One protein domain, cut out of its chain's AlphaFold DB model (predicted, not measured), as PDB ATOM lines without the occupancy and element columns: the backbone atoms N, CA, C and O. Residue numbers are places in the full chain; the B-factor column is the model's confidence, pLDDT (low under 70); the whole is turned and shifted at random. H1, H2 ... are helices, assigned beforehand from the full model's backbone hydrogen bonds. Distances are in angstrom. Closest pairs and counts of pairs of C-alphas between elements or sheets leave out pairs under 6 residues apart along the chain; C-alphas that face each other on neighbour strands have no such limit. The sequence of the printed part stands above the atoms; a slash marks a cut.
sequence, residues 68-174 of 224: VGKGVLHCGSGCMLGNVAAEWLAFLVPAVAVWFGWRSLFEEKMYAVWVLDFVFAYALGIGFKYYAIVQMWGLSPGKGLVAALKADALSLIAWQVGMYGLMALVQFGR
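What this domain is: This is residues 68 to 174 of the 224 residues of an uncharacterized protein of Methylorubrum rhodinum (UniProt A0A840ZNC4). Three long helices cross one another at steep angles, with H3 in the middle, H1 crossing it on one side and the first part of the longest helix, H4, crossing it on the other. The rest of H4 runs away from the other helices as an arm, in which residues 160 to 174 stick out free, and the short H2 packs across the beginning of H3. The printed part has 107 residues with four named helices, in the order H1, H2, H3, H4, and no named strand; the class is all helix. The whole is loose, with a radius of gyration of the C-alphas of 16.4 A, and flat, spanning 46 by 42 by 20 A.

How they stand to each other: H4, residues 141 to 174, touches H3, residues 109 to 137, at a steep tilt of 53 degrees, opposite ways. H4 touches H3 with residues 141 to 152 alone, and H3 touches H4 with residues 122 to 134 alone; their closest C-alphas, those of Tyr 130 and Ala 148, are 5.0 A apart. H3 is the hub, touching three other helices. H1, residues 68 to 92, touches H3 at a steep tilt of 43 degrees, opposite ways; their closest C-alphas, those of Gly 82 and Ala 121, are 4.2 A apart. H1 and H4 are close but not clearly touching, about perpendicular at 88 degrees, with the C-alphas of Cys 75 and Ser 155 the closest at 7.7 A. H2, residues 94 to 99, touches residues 109 to 116 of H3 alone, about perpendicular at 83 degrees, with the C-alphas of Ala 97 and Ala 112 the closest at 5.8 A. H1 and H2 touch only at the corner by their link, and only just, with 3 pairs of C-alphas within 8 A; the closest are those of Ala 90 and Ala 97, 5.9 A apart. H2 and H4 are apart. In H1, H2, H3 and H4 every O i to N i+4 pair is within hydrogen-bond range.

Where its parts are: H4 measures 48.7 A from first to last C-alpha, from C-alpha 141 at (-13.390, -5.639, 15.388) to C-alpha 174 at (-6.289, 17.420, 57.656). H3 measures 41.8 A. H1 measures 36.2 A and begins with C-alpha 68 at (-8.658, 15.025, 29.135). H2 measures 9.0 A.

The domain as a whole: The two C-alphas farthest apart are those of Ser 140 and Arg 174, at 50.2 A. The printed part has no cut. The links H1 to H2 and H3 to H4 are tight, and the link H2 to H3, nine residues, is short. The mean pLDDT of the printed part is 76.0; it is under 70 at residues 95 to 109, 136 to 138, 171 and 174.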
ATOM      1  N   VAL A  68      -8.789  16.073  28.113       80.06
ATOM      2  CA  VAL A  68      -8.658  15.025  29.135       80.06
ATOM      3  C   VAL A  68      -9.897  14.991  30.028       80.06
ATOM      4  O   VAL A  68     -10.480  13.928  30.221       80.06
ATOM      5  N   GLY A  69     -10.358  16.149  30.506       80.81
ATOM      6  CA  GLY A  69     -11.557  16.259  31.336       80.81
ATOM      7  C   GLY A  69     -12.806  15.704  30.650       80.81
ATOM      8  O   GLY A  69     -13.532  14.920  31.254       80.81
ATOM      9  N   LYS A  70     -13.029  16.026  29.369       75.50
ATOM     10  CA  LYS A  70     -14.126  15.445  28.575       75.50
ATOM     11  C   LYS A  70     -14.021  13.918  28.484       75.50
ATOM     12  O   LYS A  70     -15.027  13.236  28.661       75.50
ATOM     13  N   GLY A  71     -12.818  13.383  28.260       75.94
ATOM     14  CA  GLY A  71     -12.579  11.936  28.234       75.94
ATOM     15  C   GLY A  71     -12.871  11.253  29.574       75.94
ATOM     16  O   GLY A  71     -13.567  10.238  29.610       75.94
ATOM     17  N   VAL A  72     -12.410  11.844  30.682       78.00
ATOM     18  CA  VAL A  72     -12.662  11.348  32.047       78.00
ATOM     19  C   VAL A  72     -14.153  11.384  32.379       78.00
ATOM     20  O   VAL A  72     -14.683  10.407  32.901       78.00
ATOM     21  N   LEU A  73     -14.851  12.468  32.029       79.88
ATOM     22  CA  LEU A  73     -16.295  12.594  32.246       79.88
ATOM     23  C   LEU A  73     -17.086  11.551  31.455       79.88
ATOM     24  O   LEU A  73     -18.023  10.977  32.000       79.88
ATOM     25  N   HIS A  74     -16.696  11.275  30.208       76.38
ATOM     26  CA  HIS A  74     -17.391  10.306  29.361       76.38
ATOM     27  C   HIS A  74     -17.219   8.860  29.850       76.38
ATOM     28  O   HIS A  74     -18.173   8.081  29.848       76.38
ATOM     29  N   CYS A  75     -16.022   8.504  30.324       76.19
ATOM     30  CA  CYS A  75     -15.798   7.197  30.939       76.19
ATOM     31  C   CYS A  75     -16.493   7.089  32.303       76.19
ATOM     32  O   CYS A  75     -17.158   6.093  32.581       76.19
ATOM     33  N   GLY A  76     -16.387   8.129  33.137       76.50
ATOM     34  CA  GLY A  76     -17.012   8.171  34.457       76.50
ATOM     35  C   GLY A  76     -18.540   8.113  34.392       76.50
ATOM     36  O   GLY A  76     -19.157   7.436  35.212       76.50
ATOM     37  N   SER A  77     -19.160   8.746  33.388       80.38
ATOM     38  CA  SER A  77     -20.604   8.636  33.160       80.38
ATOM     39  C   SER A  77     -21.027   7.215  32.790       80.38
ATOM     40  O   SER A  77     -22.081   6.768  33.233       80.38
ATOM     41  N   GLY A  78     -20.203   6.491  32.021       78.56
ATOM     42  CA  GLY A  78     -20.450   5.088  31.679       78.56
ATOM     43  C   GLY A  78     -20.423   4.179  32.908       78.56
ATOM     44  O   GLY A  78     -21.356   3.405  33.112       78.56
ATOM     45  N   CYS A  79     -19.414   4.335  33.772       78.44
ATOM     46  CA  CYS A  79     -19.332   3.588  35.030       78.44
ATOM     47  C   CYS A  79     -20.500   3.915  35.972       78.44
ATOM     48  O   CYS A  79     -21.101   3.005  36.532       78.44
ATOM     49  N   MET A  80     -20.872   5.195  36.112       82.38
ATOM     50  CA  MET A  80     -22.028   5.596  36.924       82.38
ATOM     51  C   MET A  80     -23.324   4.949  36.416       82.38
ATOM     52  O   MET A  80     -24.094   4.425  37.216       82.38
ATOM     53  N   LEU A  81     -23.567   4.975  35.101       81.50
ATOM     54  CA  LEU A  81     -24.739   4.329  34.502       81.50
ATOM     55  C   LEU A  81     -24.738   2.815  34.746       81.50
ATOM     56  O   LEU A  81     -25.796   2.258  35.024       81.50
ATOM     57  N   GLY A  82     -23.570   2.168  34.681       80.25
ATOM     58  CA  GLY A  82     -23.413   0.750  35.006       80.25
ATOM     59  C   GLY A  82     -23.772   0.426  36.450       80.25
ATOM     60  O   GLY A  82     -24.558  -0.489  36.671       80.25
ATOM     61  N   ASN A  83     -23.285   1.218  37.406       79.62
ATOM     62  CA  ASN A  83     -23.614   1.041  38.822       79.62
ATOM     63  C   ASN A  83     -25.113   1.227  39.073       79.62
ATOM     64  O   ASN A  83     -25.744   0.379  39.687       79.62
ATOM     65  N   VAL A  84     -25.716   2.287  38.524       83.00
ATOM     66  CA  VAL A  84     -27.164   2.508  38.652       83.00
ATOM     67  C   VAL A  84     -27.933   1.325  38.056       83.00
ATOM     68  O   VAL A  84     -28.823   0.781  38.700       83.00
ATOM     69  N   ALA A  85     -27.582   0.872  36.849       80.75
ATOM     70  CA  ALA A  85     -28.248  -0.267  36.219       80.75
ATOM     71  C   ALA A  85     -28.124  -1.560  37.047       80.75
ATOM     72  O   ALA A  85     -29.107  -2.291  37.180       80.75
ATOM     73  N   ALA A  86     -26.948  -1.828  37.614       77.62
ATOM     74  CA  ALA A  86     -26.699  -2.992  38.456       77.62
ATOM     75  C   ALA A  86     -27.460  -2.923  39.792       77.62
ATOM     76  O   ALA A  86     -28.059  -3.923  40.193       77.62
ATOM     77  N   GLU A  87     -27.559  -1.748  40.415       79.06
ATOM     78  CA  GLU A  87     -28.373  -1.527  41.616       79.06
ATOM     79  C   GLU A  87     -29.864  -1.766  41.346       79.06
ATOM     80  O   GLU A  87     -30.521  -2.508  42.082       79.06
ATOM     81  N   TRP A  88     -30.402  -1.201  40.260       83.19
ATOM     82  CA  TRP A  88     -31.793  -1.437  39.858       83.19
ATOM     83  C   TRP A  88     -32.045  -2.913  39.535       83.19
ATOM     84  O   TRP A  88     -33.091  -3.450  39.899       83.19
ATOM     85  N   LEU A  89     -31.082  -3.596  38.910       77.75
ATOM     86  CA  LEU A  89     -31.175  -5.025  38.614       77.75
ATOM     87  C   LEU A  89     -31.151  -5.881  39.889       77.75
ATOM     88  O   LEU A  89     -31.974  -6.784  40.028       77.75
ATOM     89  N   ALA A  90     -30.261  -5.585  40.837       73.00
ATOM     90  CA  ALA A  90     -30.180  -6.281  42.121       73.00
ATOM     91  C   ALA A  90     -31.395  -6.003  43.025       73.00
ATOM     92  O   ALA A  90     -31.764  -6.850  43.845       73.00
ATOM     93  N   PHE A  91     -32.021  -4.832  42.879       77.06
ATOM     94  CA  PHE A  91     -33.264  -4.479  43.556       77.06
ATOM     95  C   PHE A  91     -34.472  -5.218  42.965       77.06
ATOM     96  O   PHE A  91     -35.238  -5.828  43.710       77.06
ATOM     97  N   LEU A  92     -34.627  -5.202  41.636       79.38
ATOM     98  CA  LEU A  92     -35.760  -5.827  40.941       79.38
ATOM     99  C   LEU A  92     -35.669  -7.355  40.915       79.38
ATOM    100  O   LEU A  92     -36.693  -8.036  40.961       79.38
ATOM    101  N   VAL A  93     -34.453  -7.900  40.855       79.31
ATOM    102  CA  VAL A  93     -34.206  -9.343  40.787       79.31
ATOM    103  C   VAL A  93     -33.188  -9.744  41.861       79.31
ATOM    104  O   VAL A  93     -32.007  -9.947  41.569       79.31
ATOM    105  N   PRO A  94     -33.630  -9.944  43.119       70.19
ATOM    106  CA  PRO A  94     -32.746 -10.328  44.224       70.19
ATOM    107  C   PRO A  94     -31.993 -11.646  43.986       70.19
ATOM    108  O   PRO A  94     -30.929 -11.867  44.562       70.19
ATOM    109  N   ALA A  95     -32.521 -12.514  43.114       69.50
ATOM    110  CA  ALA A  95     -31.877 -13.757  42.698       69.50
ATOM    111  C   ALA A  95     -30.538 -13.529  41.971       69.50
ATOM    112  O   ALA A  95     -29.648 -14.369  42.079       69.50
ATOM    113  N   VAL A  96     -30.353 -12.386  41.297       69.50
ATOM    114  CA  VAL A  96     -29.071 -12.031  40.663       69.50
ATOM    115  C   VAL A  96     -27.986 -11.864  41.726       69.50
ATOM    116  O   VAL A  96     -26.891 -12.391  41.562       69.50
ATOM    117  N   ALA A  97     -28.300 -11.234  42.862       62.38
ATOM    118  CA  ALA A  97     -27.349 -11.103  43.966       62.38
ATOM    119  C   ALA A  97     -26.970 -12.472  44.567       62.38
ATOM    120  O   ALA A  97     -25.804 -12.699  44.878       62.38
ATOM    121  N   VAL A  98     -27.925 -13.406  44.676       64.06
ATOM    122  CA  VAL A  98     -27.666 -14.790  45.131       64.06
ATOM    123  C   VAL A  98     -26.755 -15.533  44.155       64.06
ATOM    124  O   VAL A  98     -25.816 -16.205  44.577       64.06
ATOM    125  N   TRP A  99     -26.976 -15.366  42.850       68.00
ATOM    126  CA  TRP A  99     -26.153 -15.996  41.816       68.00
ATOM    127  C   TRP A  99     -24.721 -15.444  41.779       68.00
ATOM    128  O   TRP A  99     -23.774 -16.197  41.578       68.00
ATOM    129  N   PHE A 100     -24.557 -14.153  42.082       60.72
ATOM    130  CA  PHE A 100     -23.258 -13.498  42.273       60.72
ATOM    131  C   PHE A 100     -22.627 -13.736  43.661       60.72
ATOM    132  O   PHE A 100     -21.627 -13.106  44.006       60.72
ATOM    133  N   GLY A 101     -23.157 -14.677  44.449       57.28
ATOM    134  CA  GLY A 101     -22.494 -15.189  45.650       57.28
ATOM    135  C   GLY A 101     -23.037 -14.671  46.981       57.28
ATOM    136  O   GLY A 101     -22.431 -14.947  48.022       57.28
ATOM    137  N   TRP A 102     -24.170 -13.962  46.991       47.53
ATOM    138  CA  TRP A 102     -24.857 -13.602  48.234       47.53
ATOM    139  C   TRP A 102     -25.303 -14.884  48.966       47.53
ATOM    140  O   TRP A 102     -26.115 -15.645  48.439       47.53
ATOM    141  N   ARG A 103     -24.751 -15.105  50.175       55.66
ATOM    142  CA  ARG A 103     -24.837 -16.295  51.065       55.66
ATOM    143  C   ARG A 103     -23.886 -17.473  50.813       55.66
ATOM    144  O   ARG A 103     -23.798 -18.320  51.695       55.66
ATOM    145  N   SER A 104     -23.180 -17.557  49.685       61.56
ATOM    146  CA  SER A 104     -22.237 -18.666  49.422       61.56
ATOM    147  C   SER A 104     -20.769 -18.239  49.461       61.56
ATOM    148  O   SER A 104     -19.945 -18.955  50.021       61.56
ATOM    149  N   LEU A 105     -20.447 -17.071  48.900       58.88
ATOM    150  CA  LEU A 105     -19.091 -16.507  48.846       58.88
ATOM    151  C   LEU A 105     -18.943 -15.256  49.719       58.88
ATOM    152  O   LEU A 105     -17.852 -14.983  50.214       58.88
ATOM    153  N   PHE A 106     -20.033 -14.512  49.926       64.69
ATOM    154  CA  PHE A 106     -20.049 -13.302  50.741       64.69
ATOM    155  C   PHE A 106     -21.207 -13.349  51.743       64.69
ATOM    156  O   PHE A 106     -22.365 -13.556  51.361       64.69
ATOM    157  N   GLU A 107     -20.890 -13.144  53.024       58.78
ATOM    158  CA  GLU A 107     -21.882 -13.049  54.107       58.78
ATOM    159  C   GLU A 107     -22.737 -11.782  53.962       58.78
ATOM    160  O   GLU A 107     -23.956 -11.820  54.123       58.78
ATOM    161  N   GLU A 108     -22.111 -10.676  53.553       62.97
ATOM    162  CA  GLU A 108     -22.777  -9.390  53.379       62.97
ATOM    163  C   GLU A 108     -23.261  -9.179  51.940       62.97
ATOM    164  O   GLU A 108     -22.493  -9.281  50.976       62.97
ATOM    165  N   LYS A 109     -24.538  -8.792  51.796       60.84
ATOM    166  CA  LYS A 109     -25.188  -8.491  50.501       60.84
ATOM    167  C   LYS A 109     -24.421  -7.439  49.694       60.84
ATOM    168  O   LYS A 109     -24.410  -7.479  48.467       60.84
ATOM    169  N   MET A 110     -23.776  -6.510  50.395       70.12
ATOM    170  CA  MET A 110     -23.064  -5.378  49.812       70.12
ATOM    171  C   MET A 110     -21.911  -5.808  48.898       70.12
ATOM    172  O   MET A 110     -21.762  -5.251  47.816       70.12
ATOM    173  N   TYR A 111     -21.151  -6.842  49.268       73.12
ATOM    174  CA  TYR A 111     -20.031  -7.305  48.443       73.12
ATOM    175  C   TYR A 111     -20.494  -7.991  47.155       73.12
ATOM    176  O   TYR A 111     -19.889  -7.789  46.106       73.12
ATOM    177  N   ALA A 112     -21.595  -8.747  47.207       71.31
ATOM    178  CA  ALA A 112     -22.159  -9.390  46.020       71.31
ATOM    179  C   ALA A 112     -22.683  -8.358  45.004       71.31
ATOM    180  O   ALA A 112     -22.472  -8.509  43.800       71.31
ATOM    181  N   VAL A 113     -23.316  -7.281  45.485       73.00
ATOM    182  CA  VAL A 113     -23.788  -6.183  44.625       73.00
ATOM    183  C   VAL A 113     -22.610  -5.394  44.052       73.00
ATOM    184  O   VAL A 113     -22.597  -5.137  42.859       73.00
ATOM    185  N   TRP A 114     -21.552  -5.136  44.823       74.44
ATOM    186  CA  TRP A 114     -20.352  -4.466  44.302       74.44
ATOM    187  C   TRP A 114     -19.646  -5.223  43.178       74.44
ATOM    188  O   TRP A 114     -19.119  -4.607  42.252       74.44
ATOM    189  N   VAL A 115     -19.617  -6.556  43.241       77.19
ATOM    190  CA  VAL A 115     -19.071  -7.370  42.147       77.19
ATOM    191  C   VAL A 115     -19.946  -7.238  40.899       77.19
ATOM    192  O   VAL A 115     -19.417  -7.083  39.798       77.19
ATOM    193  N   LEU A 116     -21.270  -7.248  41.062       75.50
ATOM    194  CA  LEU A 116     -22.210  -7.020  39.966       75.50
ATOM    195  C   LEU A 116     -22.033  -5.620  39.353       75.50
ATOM    196  O   LEU A 116     -21.927  -5.508  38.130       75.50
ATOM    197  N   ASP A 117     -21.928  -4.588  40.191       77.12
ATOM    198  CA  ASP A 117     -21.690  -3.200  39.787       77.12
ATOM    199  C   ASP A 117     -20.392  -3.089  38.984       77.12
ATOM    200  O   ASP A 117     -20.375  -2.513  37.897       77.12
ATOM    201  N   PHE A 118     -19.313  -3.714  39.466       80.19
ATOM    202  CA  PHE A 118     -18.029  -3.740  38.771       80.19
ATOM    203  C   PHE A 118     -18.136  -4.402  37.392       80.19
ATOM    204  O   PHE A 118     -17.626  -3.862  36.410       80.19
ATOM    205  N   VAL A 119     -18.815  -5.548  37.292       84.12
ATOM    206  CA  VAL A 119     -18.984  -6.270  36.020       84.12
ATOM    207  C   VAL A 119     -19.801  -5.448  35.024       84.12
ATOM    208  O   VAL A 119     -19.407  -5.333  33.862       84.12
ATOM    209  N   PHE A 120     -20.905  -4.842  35.463       80.88
ATOM    210  CA  PHE A 120     -21.743  -4.001  34.603       80.88
ATOM    211  C   PHE A 120     -21.032  -2.716  34.175       80.88
ATOM    212  O   PHE A 120     -21.065  -2.365  32.992       80.88
ATOM    213  N   ALA A 121     -20.351  -2.042  35.103       78.94
ATOM    214  CA  ALA A 121     -19.552  -0.860  34.806       78.94
ATOM    215  C   ALA A 121     -18.435  -1.177  33.802       78.94
ATOM    216  O   ALA A 121     -18.259  -0.434  32.835       78.94
ATOM    217  N   TYR A 122     -17.739  -2.304  33.975       81.62
ATOM    218  CA  TYR A 122     -16.685  -2.745  33.062       81.62
ATOM    219  C   TYR A 122     -17.240  -3.101  31.676       81.62
ATOM    220  O   TYR A 122     -16.716  -2.652  30.657       81.62
ATOM    221  N   ALA A 123     -18.348  -3.844  31.610       83.75
ATOM    222  CA  ALA A 123     -18.963  -4.240  30.344       83.75
ATOM    223  C   ALA A 123     -19.459  -3.033  29.530       83.75
ATOM    224  O   ALA A 123     -19.186  -2.934  28.329       83.75
ATOM    225  N   LEU A 124     -20.145  -2.083  30.175       80.88
ATOM    226  CA  LEU A 124     -20.594  -0.856  29.515       80.88
ATOM    227  C   LEU A 124     -19.420   0.058  29.140       80.88
ATOM    228  O   LEU A 124     -19.427   0.634  28.050       80.88
ATOM    229  N   GLY A 125     -18.390   0.146  29.988       78.88
ATOM    230  CA  GLY A 125     -17.151   0.876  29.707       78.88
ATOM    231  C   GLY A 125     -16.441   0.363  28.452       78.88
ATOM    232  O   GLY A 125     -16.130   1.144  27.543       78.88
ATOM    233  N   ILE A 126     -16.278  -0.959  28.340       82.81
ATOM    234  CA  ILE A 126     -15.752  -1.613  27.133       82.81
ATOM    235  C   ILE A 126     -16.637  -1.311  25.929       82.81
ATOM    236  O   ILE A 126     -16.106  -0.957  24.879       82.81
ATOM    237  N   GLY A 127     -17.963  -1.417  26.065       83.25
ATOM    238  CA  GLY A 127     -18.908  -1.156  24.980       83.25
ATOM    239  C   GLY A 127     -18.739   0.244  24.388       83.25
ATOM    240  O   GLY A 127     -18.491   0.389  23.189       83.25
ATOM    241  N   PHE A 128     -18.786   1.284  25.224       79.25
ATOM    242  CA  PHE A 128     -18.637   2.667  24.757       79.25
ATOM    243  C   PHE A 128     -17.264   2.931  24.129       79.25
ATOM    244  O   PHE A 128     -17.177   3.574  23.079       79.25
ATOM    245  N   LYS A 129     -16.186   2.392  24.716       79.06
ATOM    246  CA  LYS A 129     -14.831   2.560  24.170       79.06
ATOM    247  C   LYS A 129     -14.614   1.772  22.887       79.06
ATOM    248  O   LYS A 129     -13.940   2.269  21.990       79.06
ATOM    249  N   TYR A 130     -15.201   0.588  22.771       82.50
ATOM    250  CA  TYR A 130     -15.157  -0.221  21.561       82.50
ATOM    251  C   TYR A 130     -15.761   0.539  20.381       82.50
ATOM    252  O   TYR A 130     -15.086   0.722  19.365       82.50
ATOM    253  N   TYR A 131     -16.981   1.064  20.537       81.44
ATOM    254  CA  TYR A 131     -17.626   1.838  19.478       81.44
ATOM    255  C   TYR A 131     -16.854   3.120  19.153       81.44
ATOM    256  O   TYR A 131     -16.665   3.426  17.978       81.44
ATOM    257  N   ALA A 132     -16.330   3.826  20.160       76.44
ATOM    258  CA  ALA A 132     -15.515   5.019  19.934       76.44
ATOM    259  C   ALA A 132     -14.214   4.709  19.165       76.44
ATOM    260  O   ALA A 132     -13.891   5.400  18.201       76.44
ATOM    261  N   ILE A 133     -13.477   3.660  19.546       76.81
ATOM    262  CA  ILE A 133     -12.190   3.303  18.929       76.81
ATOM    263  C   ILE A 133     -12.388   2.768  17.511       76.81
ATOM    264  O   ILE A 133     -11.679   3.196  16.599       76.81
ATOM    265  N   VAL A 134     -13.348   1.862  17.302       81.12
ATOM    266  CA  VAL A 134     -13.610   1.291  15.973       81.12
ATOM    267  C   VAL A 134     -14.054   2.380  14.995       81.12
ATOM    268  O   VAL A 134     -13.555   2.414  13.873       81.12
ATOM    269  N   GLN A 135     -14.915   3.313  15.423       74.94
ATOM    270  CA  GLN A 135     -15.359   4.427  14.575       74.94
ATOM    271  C   GLN A 135     -14.246   5.444  14.291       74.94
ATOM    272  O   GLN A 135     -14.163   5.955  13.178       74.94
ATOM    273  N   MET A 136     -13.380   5.745  15.266       68.81
ATOM    274  CA  MET A 136     -12.325   6.752  15.082       68.81
ATOM    275  C   MET A 136     -11.107   6.234  14.308       68.81
ATOM    276  O   MET A 136     -10.487   7.004  13.580       68.81
ATOM    277  N   TRP A 137     -10.742   4.959  14.474       67.38
ATOM    278  CA  TRP A 137      -9.476   4.411  13.966       67.38
ATOM    279  C   TRP A 137      -9.642   3.399  12.827       67.38
ATOM    280  O   TRP A 137      -8.638   2.965  12.266       67.38
ATOM    281  N   GLY A 138     -10.870   2.983  12.493       68.00
ATOM    282  CA  GLY A 138     -11.120   2.013  11.417       68.00
ATOM    283  C   GLY A 138     -10.465   0.643  11.650       68.00
ATOM    284  O   GLY A 138     -10.139  -0.068  10.703       68.00
ATOM    285  N   LEU A 139     -10.215   0.286  12.913       72.88
ATOM    286  CA  LEU A 139      -9.574  -0.972  13.298       72.88
ATOM    287  C   LEU A 139     -10.517  -2.161  13.084       72.88
ATOM    288  O   LEU A 139     -11.732  -2.046  13.242       72.88
ATOM    289  N   SER A 140      -9.947  -3.338  12.802       78.50
ATOM    290  CA  SER A 140     -10.734  -4.571  12.762       78.50
ATOM    291  C   SER A 140     -11.400  -4.841  14.126       78.50
ATOM    292  O   SER A 140     -10.784  -4.554  15.163       78.50
ATOM    293  N   PRO A 141     -12.614  -5.428  14.159       77.38
ATOM    294  CA  PRO A 141     -13.390  -5.639  15.388       77.38
ATOM    295  C   PRO A 141     -12.584  -6.271  16.534       77.38
ATOM    296  O   PRO A 141     -12.617  -5.801  17.667       77.38
ATOM    297  N   GLY A 142     -11.756  -7.280  16.238       79.06
ATOM    298  CA  GLY A 142     -10.927  -7.937  17.254       79.06
ATOM    299  C   GLY A 142      -9.854  -7.026  17.866       79.06
ATOM    300  O   GLY A 142      -9.669  -7.014  19.083       79.06
ATOM    301  N   LYS A 143      -9.169  -6.211  17.051       80.94
ATOM    302  CA  LYS A 143      -8.161  -5.258  17.552       80.94
ATOM    303  C   LYS A 143      -8.814  -4.114  18.329       80.94
ATOM    304  O   LYS A 143      -8.259  -3.677  19.337       80.94
ATOM    305  N   GLY A 144      -9.999  -3.676  17.893       79.12
ATOM    306  CA  GLY A 144     -10.816  -2.689  18.599       79.12
ATOM    307  C   GLY A 144     -11.218  -3.157  19.997       79.12
ATOM    308  O   GLY A 144     -11.099  -2.388  20.950       79.12
ATOM    309  N   LEU A 145     -11.602  -4.428  20.151       84.75
ATOM    310  CA  LEU A 145     -11.966  -4.996  21.452       84.75
ATOM    311  C   LEU A 145     -10.775  -5.042  22.419       84.75
ATOM    312  O   LEU A 145     -10.896  -4.610  23.562       84.75
ATOM    313  N   VAL A 146      -9.604  -5.496  21.958       83.25
ATOM    314  CA  VAL A 146      -8.386  -5.521  22.793       83.25
ATOM    315  C   VAL A 146      -7.962  -4.108  23.199       83.25
ATOM    316  O   VAL A 146      -7.551  -3.886  24.339       83.25
ATOM    317  N   ALA A 147      -8.071  -3.140  22.288       82.56
ATOM    318  CA  ALA A 147      -7.781  -1.744  22.591       82.56
ATOM    319  C   ALA A 147      -8.770  -1.165  23.618       82.56
ATOM    320  O   ALA A 147      -8.340  -0.507  24.566       82.56
ATOM    321  N   ALA A 148     -10.066  -1.457  23.477       82.56
ATOM    322  CA  ALA A 148     -11.100  -1.031  24.416       82.56
ATOM    323  C   ALA A 148     -10.886  -1.630  25.813       82.56
ATOM    324  O   ALA A 148     -10.893  -0.888  26.791       82.56
ATOM    325  N   LEU A 149     -10.592  -2.931  25.901       86.19
ATOM    326  CA  LEU A 149     -10.282  -3.615  27.161       86.19
ATOM    327  C   LEU A 149      -9.099  -2.972  27.892       86.19
ATOM    328  O   LEU A 149      -9.182  -2.699  29.090       86.19
ATOM    329  N   LYS A 150      -8.005  -2.687  27.172       84.19
ATOM    330  CA  LYS A 150      -6.818  -2.029  27.741       84.19
ATOM    331  C   LYS A 150      -7.124  -0.609  28.212       84.19
ATOM    332  O   LYS A 150      -6.736  -0.230  29.316       84.19
ATOM    333  N   ALA A 151      -7.820   0.165  27.382       81.75
ATOM    334  CA  ALA A 151      -8.207   1.532  27.707       81.75
ATOM    335  C   ALA A 151      -9.190   1.589  28.888       81.75
ATOM    336  O   ALA A 151      -9.225   2.582  29.617       81.75
ATOM    337  N   ASP A 152     -10.000   0.552  29.085       82.25
ATOM    338  CA  ASP A 152     -10.931   0.480  30.202       82.25
ATOM    339  C   ASP A 152     -10.282   0.049  31.511       82.25
ATOM    340  O   ASP A 152     -10.403   0.763  32.506       82.25
ATOM    341  N   ALA A 153      -9.463  -1.002  31.484       83.38
ATOM    342  CA  ALA A 153      -8.701  -1.431  32.653       83.38
ATOM    343  C   ALA A 153      -7.801  -0.306  33.199       83.38
ATOM    344  O   ALA A 153      -7.790  -0.047  34.404       83.38
ATOM    345  N   LEU A 154      -7.101   0.422  32.318       84.75
ATOM    346  CA  LEU A 154      -6.266   1.552  32.732       84.75
ATOM    347  C   LEU A 154      -7.095   2.681  33.354       84.75
ATOM    348  O   LEU A 154      -6.671   3.293  34.331       84.75
ATOM    349  N   SER A 155      -8.282   2.938  32.807       78.50
ATOM    350  CA  SER A 155      -9.186   3.960  33.329       78.50
ATOM    351  C   SER A 155      -9.726   3.595  34.711       78.50
ATOM    352  O   SER A 155      -9.794   4.469  35.572       78.50
ATOM    353  N   LEU A 156     -10.071   2.326  34.951       78.94
ATOM    354  CA  LEU A 156     -10.507   1.856  36.270       78.94
ATOM    355  C   LEU A 156      -9.379   1.934  37.299       78.94
ATOM    356  O   LEU A 156      -9.595   2.415  38.406       78.94
ATOM    357  N   ILE A 157      -8.157   1.538  36.935       83.50
ATOM    358  CA  ILE A 157      -6.999   1.649  37.833       83.50
ATOM    359  C   ILE A 157      -6.714   3.119  38.158       83.50
ATOM    360  O   ILE A 157      -6.551   3.469  39.326       83.50
ATOM    361  N   ALA A 158      -6.705   3.992  37.148       82.25
ATOM    362  CA  ALA A 158      -6.515   5.426  37.346       82.25
ATOM    363  C   ALA A 158      -7.610   6.026  38.240       82.25
ATOM    364  O   ALA A 158      -7.314   6.867  39.088       82.25
ATOM    365  N   TRP A 159      -8.854   5.562  38.095       77.88
ATOM    366  CA  TRP A 159      -9.962   5.963  38.956       77.88
ATOM    367  C   TRP A 159      -9.759   5.519  40.405       77.88
ATOM    368  O   TRP A 159      -9.836   6.349  41.309       77.88
ATOM    369  N   GLN A 160      -9.437   4.243  40.635       80.94
ATOM    370  CA  GLN A 160      -9.208   3.712  41.980       80.94
ATOM    371  C   GLN A 160      -8.047   4.433  42.670       80.94
ATOM    372  O   GLN A 160      -8.176   4.863  43.817       80.94
ATOM    373  N   VAL A 161      -6.936   4.645  41.961       83.06
ATOM    374  CA  VAL A 161      -5.785   5.401  42.478       83.06
ATOM    375  C   VAL A 161      -6.155   6.859  42.742       83.06
ATOM    376  O   VAL A 161      -5.788   7.393  43.785       83.06
ATOM    377  N   GLY A 162      -6.896   7.509  41.844       79.88
ATOM    378  CA  GLY A 162      -7.321   8.898  42.017       79.88
ATOM    379  C   GLY A 162      -8.250   9.082  43.216       79.88
ATOM    380  O   GLY A 162      -8.036   9.978  44.031       79.88
ATOM    381  N   MET A 163      -9.242   8.204  43.362       77.19
ATOM    382  CA  MET A 163     -10.208   8.238  44.456       77.19
ATOM    383  C   MET A 163      -9.531   7.970  45.805       77.19
ATOM    384  O   MET A 163      -9.577   8.822  46.694       77.19
ATOM    385  N   TYR A 164      -8.849   6.829  45.956       76.56
ATOM    386  CA  TYR A 164      -8.187   6.482  47.216       76.56
ATOM    387  C   TYR A 164      -6.989   7.385  47.514       76.56
ATOM    388  O   TYR A 164      -6.737   7.704  48.674       76.56
ATOM    389  N   GLY A 165      -6.272   7.841  46.486       80.81
ATOM    390  CA  GLY A 165      -5.157   8.775  46.613       80.81
ATOM    391  C   GLY A 165      -5.609  10.146  47.103       80.81
ATOM    392  O   GLY A 165      -5.034  10.667  48.056       80.81
ATOM    393  N   LEU A 166      -6.680  10.709  46.530       78.25
ATOM    394  CA  LEU A 166      -7.266  11.953  47.032       78.25
ATOM    395  C   LEU A 166      -7.786  11.774  48.461       78.25
ATOM    396  O   LEU A 166      -7.543  12.635  49.306       78.25
ATOM    397  N   MET A 167      -8.435  10.640  48.752       76.06
ATOM    398  CA  MET A 167      -8.861  10.320  50.113       76.06
ATOM    399  C   MET A 167      -7.688  10.308  51.092       76.06
ATOM    400  O   MET A 167      -7.742  10.975  52.123       76.06
ATOM    401  N   ALA A 168      -6.602   9.622  50.748       75.56
ATOM    402  CA  ALA A 168      -5.392   9.580  51.555       75.56
ATOM    403  C   ALA A 168      -4.789  10.982  51.753       75.56
ATOM    404  O   ALA A 168      -4.534  11.375  52.889       75.56
ATOM    405  N   LEU A 169      -4.619  11.767  50.684       79.50
ATOM    406  CA  LEU A 169      -4.059  13.124  50.756       79.50
ATOM    407  C   LEU A 169      -4.862  14.035  51.685       79.50
ATOM    408  O   LEU A 169      -4.289  14.781  52.477       79.50
ATOM    409  N   VAL A 170      -6.189  13.954  51.622       76.69
ATOM    410  CA  VAL A 170      -7.073  14.749  52.475       76.69
ATOM    411  C   VAL A 170      -6.985  14.312  53.931       76.69
ATOM    412  O   VAL A 170      -6.889  15.166  54.812       76.69
ATOM    413  N   GLN A 171      -6.967  13.005  54.189       68.50
ATOM    414  CA  GLN A 171      -6.871  12.463  55.544       68.50
ATOM    415  C   GLN A 171      -5.518  12.797  56.191       68.50
ATOM    416  O   GLN A 171      -5.479  13.267  57.332       68.50
ATOM    417  N   PHE A 172      -4.411  12.636  55.459       70.94
ATOM    418  CA  PHE A 172      -3.072  12.983  55.944       70.94
ATOM    419  C   PHE A 172      -2.855  14.500  56.047       70.94
ATOM    420  O   PHE A 172      -2.185  14.953  56.975       70.94
ATOM    421  N   GLY A 173      -3.458  15.289  55.152       71.69
ATOM    422  CA  GLY A 173      -3.386  16.751  55.169       71.69
ATOM    423  C   GLY A 173      -4.220  17.407  56.275       71.69
ATOM    424  O   GLY A 173      -3.766  18.377  56.878       71.69
ATOM    425  N   ARG A 174      -5.420  16.885  56.585       61.50
ATOM    426  CA  ARG A 174      -6.289  17.420  57.656       61.50
ATOM    427  C   ARG A 174      -5.921  16.932  59.055       61.50
ATOM    428  O   ARG A 174      -6.072  17.691  60.009       61.50
TER     429      ARG A 174